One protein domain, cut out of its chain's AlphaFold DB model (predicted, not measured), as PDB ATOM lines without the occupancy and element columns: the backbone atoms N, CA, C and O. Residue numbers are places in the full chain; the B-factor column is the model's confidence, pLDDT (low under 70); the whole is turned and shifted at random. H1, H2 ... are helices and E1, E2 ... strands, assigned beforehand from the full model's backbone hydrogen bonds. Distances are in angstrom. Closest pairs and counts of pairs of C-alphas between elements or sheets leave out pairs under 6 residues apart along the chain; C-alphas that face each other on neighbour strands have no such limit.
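Overview. This is residues 3 to 67 of the 77 residues of an uncharacterized protein of Desulfotomaculum sp (UniProt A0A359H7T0). A long, narrow, twisted sheet of four strands has a loop with the short helix H1 beyond one end, while the long helix H2 leads away from the sheet as an arm. Residues 23 to 28 and residues 54 to 67 stick out, and the faces of the sheet bear no helix. The printed part has 65 residues, with E1, E2, H1, E3, E4 and H2 in that order along it; the sheet's order is E1, E2, E3, E4, all antiparallel, and the class is mixed, helices and strands. The whole is loose, with a radius of gyration of the C-alphas of 15.6 A, and spans 47 by 37 by 20 A.

Along the chain. E1, residues 3 to 5, begins at C-alpha 3 (-24.955, 15.212, 24.037) and is 6.3 A long. E2, residues 11 to 19, is 23.2 A long. H1 is residues 26 to 29, E3 residues 35 to 39 and E4 residues 44 to 47. H2, residues 50 to 65, is 22.3 A long and ends at C-alpha 65 (-40.542, -7.485, 20.478).

Arrangement. E2 pairs with E1 over residues 11 to 14 and with E3 over residues 15 to 19, a staggered pairing. The hairpin E1 and E2 has N 4 and O 13 at 2.8 A, within hydrogen-bond range. Between E2 and E3, N 38 and O 16 are 2.8 A apart. In the hairpin E3 and E4, N 46 and O 37 are 2.8 A apart. H1 and H2 are apart, and neither is on the sheet. In H2 every O i to N i+4 pair is within hydrogen-bond range; H1 is too short for such a pair.

Size, cuts and confidence. The two C-alphas farthest apart, those of Asn 8 and Glu 27, are 47.8 A apart. The printed part has no cut and no long link. Its mean pLDDT is 88.2, and no printed residue is under 70.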
ATOM      1  N   LEU A   3     -26.291  14.644  24.186       73.31
ATOM      2  CA  LEU A   3     -24.955  15.212  24.037       73.31
ATOM      3  C   LEU A   3     -24.128  14.310  23.119       73.31
ATOM      4  O   LEU A   3     -23.974  13.124  23.399       73.31
ATOM      5  N   PHE A   4     -23.599  14.880  22.043       81.31
ATOM      6  CA  PHE A   4     -22.693  14.208  21.123       81.31
ATOM      7  C   PHE A   4     -21.275  14.697  21.386       81.31
ATOM      8  O   PHE A   4     -21.010  15.901  21.353       81.31
ATOM      9  N   ILE A   5     -20.382  13.753  21.664       86.38
ATOM     10  CA  ILE A   5     -19.022  14.006  22.129       86.38
ATOM     11  C   ILE A   5     -18.035  13.456  21.093       86.38
ATOM     12  O   ILE A   5     -18.297  12.415  20.484       86.38
ATOM     13  N   ASP A   6     -16.939  14.172  20.848       85.88
ATOM     14  CA  ASP A   6     -15.852  13.705  19.988       85.88
ATOM     15  C   ASP A   6     -14.940  12.693  20.704       85.88
ATOM     16  O   ASP A   6     -15.106  12.363  21.874       85.88
ATOM     17  N   GLN A   7     -13.933  12.201  19.989       91.12
ATOM     18  CA  GLN A   7     -12.915  11.291  20.528       91.12
ATOM     19  C   GLN A   7     -12.014  11.903  21.624       91.12
ATOM     20  O   GLN A   7     -11.196  11.188  22.193       91.12
ATOM     21  N   ASN A   8     -12.129  13.207  21.891       92.44
ATOM     22  CA  ASN A   8     -11.354  13.957  22.880       92.44
ATOM     23  C   ASN A   8     -12.221  14.438  24.057       92.44
ATOM     24  O   ASN A   8     -11.837  15.381  24.753       92.44
ATOM     25  N   ASP A   9     -13.398  13.843  24.248       85.56
ATOM     26  CA  ASP A   9     -14.380  14.231  25.261       85.56
ATOM     27  C   ASP A   9     -14.933  15.666  25.118       85.56
ATOM     28  O   ASP A   9     -15.469  16.248  26.065       85.56
ATOM     29  N   GLN A  10     -14.863  16.254  23.920       85.06
ATOM     30  CA  GLN A  10     -15.434  17.571  23.641       85.06
ATOM     31  C   GLN A  10     -16.848  17.458  23.079       85.06
ATOM     32  O   GLN A  10     -17.116  16.708  22.143       85.06
ATOM     33  N   SER A  11     -17.765  18.262  23.620       83.62
ATOM     34  CA  SER A  11     -19.120  18.396  23.083       83.62
ATOM     35  C   SER A  11     -19.079  18.966  21.664       83.62
ATOM     36  O   SER A  11     -18.794  20.150  21.485       83.62
ATOM     37  N   ILE A  12     -19.441  18.159  20.668       87.94
ATOM     38  CA  ILE A  12     -19.595  18.605  19.277       87.94
ATOM     39  C   ILE A  12     -20.981  19.217  19.079       87.94
ATOM     40  O   ILE A  12     -21.139  20.258  18.439       87.94
ATOM     41  N   GLN A  13     -22.003  18.563  19.629       86.75
ATOM     42  CA  GLN A  13     -23.378  18.995  19.451       86.75
ATOM     43  C   GLN A  13     -24.224  18.641  20.657       86.75
ATOM     44  O   GLN A  13     -24.113  17.553  21.227       86.75
ATOM     45  N   ARG A  14     -25.100  19.568  21.028       86.69
ATOM     46  CA  ARG A  14     -26.052  19.364  22.106       86.69
ATOM     47  C   ARG A  14     -27.446  19.691  21.613       86.69
ATOM     48  O   ARG A  14     -27.687  20.773  21.085       86.69
ATOM     49  N   PHE A  15     -28.354  18.759  21.866       87.12
ATOM     50  CA  PHE A  15     -29.767  18.968  21.638       87.12
ATOM     51  C   PHE A  15     -30.559  18.823  22.927       87.12
ATOM     52  O   PHE A  15     -30.427  17.837  23.662       87.12
ATOM     53  N   ASP A  16     -31.445  19.782  23.152       89.38
ATOM     54  CA  ASP A  16     -32.411  19.741  24.233       89.38
ATOM     55  C   ASP A  16     -33.801  19.449  23.665       89.38
ATOM     56  O   ASP A  16     -34.258  20.046  22.691       89.38
ATOM     57  N   THR A  17     -34.457  18.456  24.254       87.19
ATOM     58  CA  THR A  17     -35.785  17.989  23.861       87.19
ATOM     59  C   THR A  17     -36.809  18.555  24.825       87.19
ATOM     60  O   THR A  17     -36.693  18.340  26.034       87.19
ATOM     61  N   TYR A  18     -37.822  19.221  24.289       89.25
ATOM     62  CA  TYR A  18     -38.927  19.780  25.056       89.25
ATOM     63  C   TYR A  18     -40.212  19.073  24.656       89.25
ATOM     64  O   TYR A  18     -40.562  19.046  23.476       89.25
ATOM     65  N   SER A  19     -40.906  18.501  25.634       87.94
ATOM     66  CA  SER A  19     -42.218  17.891  25.448       87.94
ATOM     67  C   SER A  19     -43.314  18.832  25.928       87.94
ATOM     68  O   SER A  19     -43.152  19.550  26.918       87.94
ATOM     69  N   LEU A  20     -44.442  18.819  25.226       89.94
ATOM     70  CA  LEU A  20     -45.634  19.542  25.638       89.94
ATOM     71  C   LEU A  20     -46.151  18.973  26.968       89.94
ATOM     72  O   LEU A  20     -46.246  17.761  27.139       89.94
ATOM     73  N   VAL A  21     -46.478  19.851  27.916       90.38
ATOM     74  CA  VAL A  21     -47.068  19.441  29.195       90.38
ATOM     75  C   VAL A  21     -48.544  19.112  28.974       90.38
ATOM     76  O   VAL A  21     -49.334  19.986  28.621       90.38
ATOM     77  N   GLU A  22     -48.930  17.862  29.223       90.06
ATOM     78  CA  GLU A  22     -50.282  17.343  28.953       90.06
ATOM     79  C   GLU A  22     -51.301  17.644  30.074       90.06
ATOM     80  O   GLU A  22     -52.292  16.943  30.243       90.06
ATOM     81  N   SER A  23     -51.086  18.704  30.862       92.06
ATOM     82  CA  SER A  23     -51.979  19.094  31.967       92.06
ATOM     83  C   SER A  23     -53.170  19.968  31.543       92.06
ATOM     84  O   SER A  23     -53.943  20.399  32.398       92.06
ATOM     85  N   PHE A  24     -53.299  20.290  30.253       92.12
ATOM     86  CA  PHE A  24     -54.373  21.121  29.692       92.12
ATOM     87  C   PHE A  24     -55.327  20.281  28.830       92.12
ATOM     88  O   PHE A  24     -55.036  19.134  28.509       92.12
ATOM     89  N   SER A  25     -56.479  20.840  28.447       93.19
ATOM     90  CA  SER A  25     -57.442  20.125  27.600       93.19
ATOM     91  C   SER A  25     -56.891  19.858  26.196       93.19
ATOM     92  O   SER A  25     -56.166  20.681  25.635       93.19
ATOM     93  N   GLU A  26     -57.297  18.741  25.587       90.88
ATOM     94  CA  GLU A  26     -56.871  18.359  24.230       90.88
ATOM     95  C   GLU A  26     -57.155  19.448  23.188       90.88
ATOM     96  O   GLU A  26     -56.335  19.689  22.306       90.88
ATOM     97  N   GLU A  27     -58.280  20.160  23.314       93.12
ATOM     98  CA  GLU A  27     -58.628  21.265  22.415       93.12
ATOM     99  C   GLU A  27     -57.564  22.373  22.440       93.12
ATOM    100  O   GLU A  27     -57.159  22.879  21.390       93.12
ATOM    101  N   VAL A  28     -57.062  22.717  23.630       92.31
ATOM    102  CA  VAL A  28     -55.986  23.701  23.792       92.31
ATOM    103  C   VAL A  28     -54.668  23.134  23.271       92.31
ATOM    104  O   VAL A  28     -53.960  23.821  22.536       92.31
ATOM    105  N   LEU A  29     -54.357  21.881  23.611       91.88
ATOM    106  CA  LEU A  29     -53.095  21.229  23.257       91.88
ATOM    107  C   LEU A  29     -52.947  20.982  21.748       91.88
ATOM    108  O   LEU A  29     -51.835  21.064  21.237       91.88
ATOM    109  N   SER A  30     -54.047  20.755  21.021       89.75
ATOM    110  CA  SER A  30     -54.059  20.447  19.579       89.75
ATOM    111  C   SER A  30     -53.367  21.490  18.690       89.75
ATOM    112  O   SER A  30     -52.978  21.193  17.562       89.75
ATOM    113  N   LYS A  31     -53.202  22.717  19.196       90.12
ATOM    114  CA  LYS A  31     -52.581  23.843  18.487       90.12
ATOM    115  C   LYS A  31     -51.064  23.905  18.662       90.12
ATOM    116  O   LYS A  31     -50.420  24.729  18.015       90.12
ATOM    117  N   TYR A  32     -50.500  23.077  19.536       89.62
ATOM    118  CA  TYR A  32     -49.089  23.109  19.892       89.62
ATOM    119  C   TYR A  32     -48.377  21.831  19.443       89.62
ATOM    120  O   TYR A  32     -48.958  20.745  19.469       89.62
ATOM    121  N   PRO A  33     -47.099  21.932  19.043       87.62
ATOM    122  CA  PRO A  33     -46.304  20.756  18.739       87.62
ATOM    123  C   PRO A  33     -46.090  19.919  20.002       87.62
ATOM    124  O   PRO A  33     -45.776  20.452  21.066       87.62
ATOM    125  N   LYS A  34     -46.209  18.594  19.870       86.44
ATOM    126  CA  LYS A  34     -45.997  17.652  20.982       86.44
ATOM    127  C   LYS A  34     -44.549  17.622  21.468       86.44
ATOM    128  O   LYS A  34     -44.300  17.425  22.654       86.44
ATOM    129  N   ALA A  35     -43.606  17.811  20.547       85.75
ATOM    130  CA  ALA A  35     -42.183  17.807  20.830       85.75
ATOM    131  C   ALA A  35     -41.448  18.868  20.004       85.75
ATOM    132  O   ALA A  35     -41.723  19.068  18.817       85.75
ATOM    133  N   LEU A  36     -40.483  19.518  20.644       89.75
ATOM    134  CA  LEU A  36     -39.560  20.473  20.045       89.75
ATOM    135  C   LEU A  36     -38.124  20.039  20.324       89.75
ATOM    136  O   LEU A  36     -37.816  19.506  21.393       89.75
ATOM    137  N   LEU A  37     -37.248  20.307  19.362       89.12
ATOM    138  CA  LEU A  37     -35.814  20.105  19.499       89.12
ATOM    139  C   LEU A  37     -35.114  21.457  19.434       89.12
ATOM    140  O   LEU A  37     -35.307  22.207  18.477       89.12
ATOM    141  N   TYR A  38     -34.296  21.751  20.433       92.25
ATOM    142  CA  TYR A  38     -33.420  22.909  20.436       92.25
ATOM    143  C   TYR A  38     -31.983  22.462  20.204       92.25
ATOM    144  O   TYR A  38     -31.456  21.667  20.979       92.25
ATOM    145  N   ASP A  39     -31.362  22.949  19.133       91.25
ATOM    146  CA  ASP A  39     -29.931  22.791  18.890       91.25
ATOM    147  C   ASP A  39     -29.185  23.931  19.585       91.25
ATOM    148  O   ASP A  39     -29.272  25.094  19.179       91.25
ATOM    149  N   GLU A  40     -28.452  23.590  20.640       89.06
ATOM    150  CA  GLU A  40     -27.708  24.548  21.454       89.06
ATOM    151  C   GLU A  40     -26.443  25.052  20.740       89.06
ATOM    152  O   GLU A  40     -25.994  26.172  21.001       89.06
ATOM    153  N   SER A  41     -25.890  24.265  19.811       88.19
ATOM    154  CA  SER A  41     -24.735  24.652  18.996       88.19
ATOM    155  C   SER A  41     -25.142  25.640  17.901       88.19
ATOM    156  O   SER A  41     -24.442  26.623  17.665       88.19
ATOM    157  N   ALA A  42     -26.292  25.415  17.258       91.31
ATOM    158  CA  ALA A  42     -26.816  26.279  16.200       91.31
ATOM    159  C   ALA A  42     -27.717  27.420  16.710       91.31
ATOM    160  O   ALA A  42     -28.026  28.338  15.951       91.31
ATOM    161  N   LYS A  43     -28.149  27.373  17.980       92.44
ATOM    162  CA  LYS A  43     -29.155  28.272  18.579       92.44
ATOM    163  C   LYS A  43     -30.480  28.277  17.809       92.44
ATOM    164  O   LYS A  43     -31.100  29.327  17.638       92.44
ATOM    165  N   GLN A  44     -30.923  27.109  17.345       94.50
ATOM    166  CA  GLN A  44     -32.084  26.968  16.460       94.50
ATOM    167  C   GLN A  44     -33.108  25.959  16.974       94.50
ATOM    168  O   GLN A  44     -32.774  24.974  17.629       94.50
ATOM    169  N   TRP A  45     -34.373  26.221  16.641       93.19
ATOM    170  CA  TRP A  45     -35.507  25.364  16.974       93.19
ATOM    171  C   TRP A  45     -35.943  24.545  15.768       93.19
ATOM    172  O   TRP A  45     -36.098  25.075  14.667       93.19
ATOM    173  N   TYR A  46     -36.228  23.270  16.010       89.69
ATOM    174  CA  TYR A  46     -36.767  22.352  15.020       89.69
ATOM    175  C   TYR A  46     -38.057  21.718  15.527       89.69
ATOM    176  O   TYR A  46     -38.187  21.339  16.696       89.69
ATOM    177  N   LEU A  47     -39.010  21.576  14.610       88.94
ATOM    178  CA  LEU A  47     -40.218  20.793  14.821       88.94
ATOM    179  C   LEU A  47     -39.934  19.336  14.477       88.94
ATOM    180  O   LEU A  47     -39.414  19.033  13.400       88.94
ATOM    181  N   TRP A  48     -40.328  18.433  15.369       78.69
ATOM    182  CA  TRP A  48     -40.394  17.023  15.020       78.69
ATOM    183  C   TRP A  48     -41.562  16.798  14.068       78.69
ATOM    184  O   TRP A  48     -42.688  17.213  14.331       78.69
ATOM    185  N   LYS A  49     -41.292  16.140  12.939       80.12
ATOM    186  CA  LYS A  49     -42.365  15.628  12.088       80.12
ATOM    187  C   LYS A  49     -42.971  14.417  12.780       80.12
ATOM    188  O   LYS A  49     -42.229  13.504  13.135       80.12
ATOM    189  N   ASP A  50     -44.295  14.365  12.879       76.00
ATOM    190  CA  ASP A  50     -45.001  13.234  13.496       76.00
ATOM    191  C   ASP A  50     -44.590  11.884  12.890       76.00
ATOM    192  O   ASP A  50     -44.440  10.892  13.599       76.00
ATOM    193  N   THR A  51     -44.315  11.853  11.582       82.38
ATOM    194  CA  THR A  51     -43.840  10.652  10.880       82.38
ATOM    195  C   THR A  51     -42.467  10.174  11.360       82.38
ATOM    196  O   THR A  51     -42.202   8.971  11.365       82.38
ATOM    197  N   ALA A  52     -41.585  11.092  11.770       79.88
ATOM    198  CA  ALA A  52     -40.282  10.750  12.331       79.88
ATOM    199  C   ALA A  52     -40.434  10.144  13.732       79.88
ATOM    200  O   ALA A  52     -39.824   9.111  13.999       79.88
ATOM    201  N   SER A  53     -41.304  10.713  14.578       75.94
ATOM    202  CA  SER A  53     -41.642  10.138  15.891       75.94
ATOM    203  C   SER A  53     -42.170   8.713  15.746       75.94
ATOM    204  O   SER A  53     -41.620   7.787  16.331       75.94
ATOM    205  N   GLN A  54     -43.157   8.514  14.867       81.00
ATOM    206  CA  GLN A  54     -43.739   7.195  14.602       81.00
ATOM    207  C   GLN A  54     -42.704   6.178  14.108       81.00
ATOM    208  O   GLN A  54     -42.764   5.008  14.478       81.00
ATOM    209  N   SER A  55     -41.743   6.607  13.282       84.44
ATOM    210  CA  SER A  55     -40.673   5.725  12.802       84.44
ATOM    211  C   SER A  55     -39.747   5.290  13.941       84.44
ATOM    212  O   SER A  55     -39.375   4.121  14.016       84.44
ATOM    213  N   VAL A  56     -39.397   6.205  14.851       83.00
ATOM    214  CA  VAL A  56     -38.592   5.886  16.041       83.00
ATOM    215  C   VAL A  56     -39.347   4.921  16.956       83.00
ATOM    216  O   VAL A  56     -38.780   3.904  17.355       83.00
ATOM    217  N   ASP A  57     -40.630   5.178  17.211       84.12
ATOM    218  CA  ASP A  57     -41.476   4.306  18.030       84.12
ATOM    219  C   ASP A  57     -41.561   2.892  17.442       84.12
ATOM    220  O   ASP A  57     -41.414   1.909  18.166       84.12
ATOM    221  N   GLN A  58     -41.701   2.765  16.117       91.00
ATOM    222  CA  GLN A  58     -41.703   1.467  15.437       91.00
ATOM    223  C   GLN A  58     -40.382   0.707  15.601       91.00
ATOM    224  O   GLN A  58     -40.397  -0.513  15.791       91.00
ATOM    225  N   ILE A  59     -39.240   1.399  15.535       91.44
ATOM    226  CA  ILE A  59     -37.923   0.783  15.748       91.44
ATOM    227  C   ILE A  59     -37.801   0.296  17.195       91.44
ATOM    228  O   ILE A  59     -37.411  -0.852  17.416       91.44
ATOM    229  N   ILE A  60     -38.179   1.128  18.170       87.75
ATOM    230  CA  ILE A  60     -38.154   0.775  19.597       87.75
ATOM    231  C   ILE A  60     -39.079  -0.415  19.871       87.75
ATOM    232  O   ILE A  60     -38.669  -1.369  20.530       87.75
ATOM    233  N   ASP A  61     -40.297  -0.409  19.331       92.00
ATOM    234  CA  ASP A  61     -41.245  -1.514  19.483       92.00
ATOM    235  C   ASP A  61     -40.751  -2.804  18.825       92.00
ATOM    236  O   ASP A  61     -40.976  -3.896  19.352       92.00
ATOM    237  N   THR A  62     -40.054  -2.703  17.696       95.88
ATOM    238  CA  THR A  62     -39.438  -3.856  17.028       95.88
ATOM    239  C   THR A  62     -38.294  -4.418  17.869       95.88
ATOM    240  O   THR A  62     -38.243  -5.624  18.110       95.88
ATOM    241  N   ALA A  63     -37.412  -3.555  18.381       91.12
ATOM    242  CA  ALA A  63     -36.342  -3.947  19.295       91.12
ATOM    243  C   ALA A  63     -36.908  -4.602  20.565       91.12
ATOM    244  O   ALA A  63     -36.436  -5.665  20.966       91.12
ATOM    245  N   ARG A  64     -37.980  -4.041  21.140       91.69
ATOM    246  CA  ARG A  64     -38.706  -4.610  22.284       91.69
ATOM    247  C   ARG A  64     -39.238  -6.010  21.985       91.69
ATOM    248  O   ARG A  64     -38.971  -6.929  22.751       91.69
ATOM    249  N   LYS A  65     -39.965  -6.186  20.876       95.00
ATOM    250  CA  LYS A  65     -40.542  -7.485  20.478       95.00
ATOM    251  C   LYS A  65     -39.478  -8.552  20.225       95.00
ATOM    252  O   LYS A  65     -39.729  -9.722  20.486       95.00
ATOM    253  N   ASN A  66     -38.301  -8.144  19.757       96.44
ATOM    254  CA  ASN A  66     -37.184  -9.043  19.483       96.44
ATOM    255  C   ASN A  66     -36.266  -9.281  20.698       96.44
ATOM    256  O   ASN A  66     -35.275  -9.993  20.568       96.44
ATOM    257  N   GLY A  67     -36.565  -8.706  21.869       93.06
ATOM    258  CA  GLY A  67     -35.745  -8.871  23.077       93.06
ATOM    259  C   GLY A  67     -34.438  -8.066  23.076       93.06
ATOM    260  O   GLY A  67     -33.542  -8.362  23.858       93.06
TER     261      GLY A  67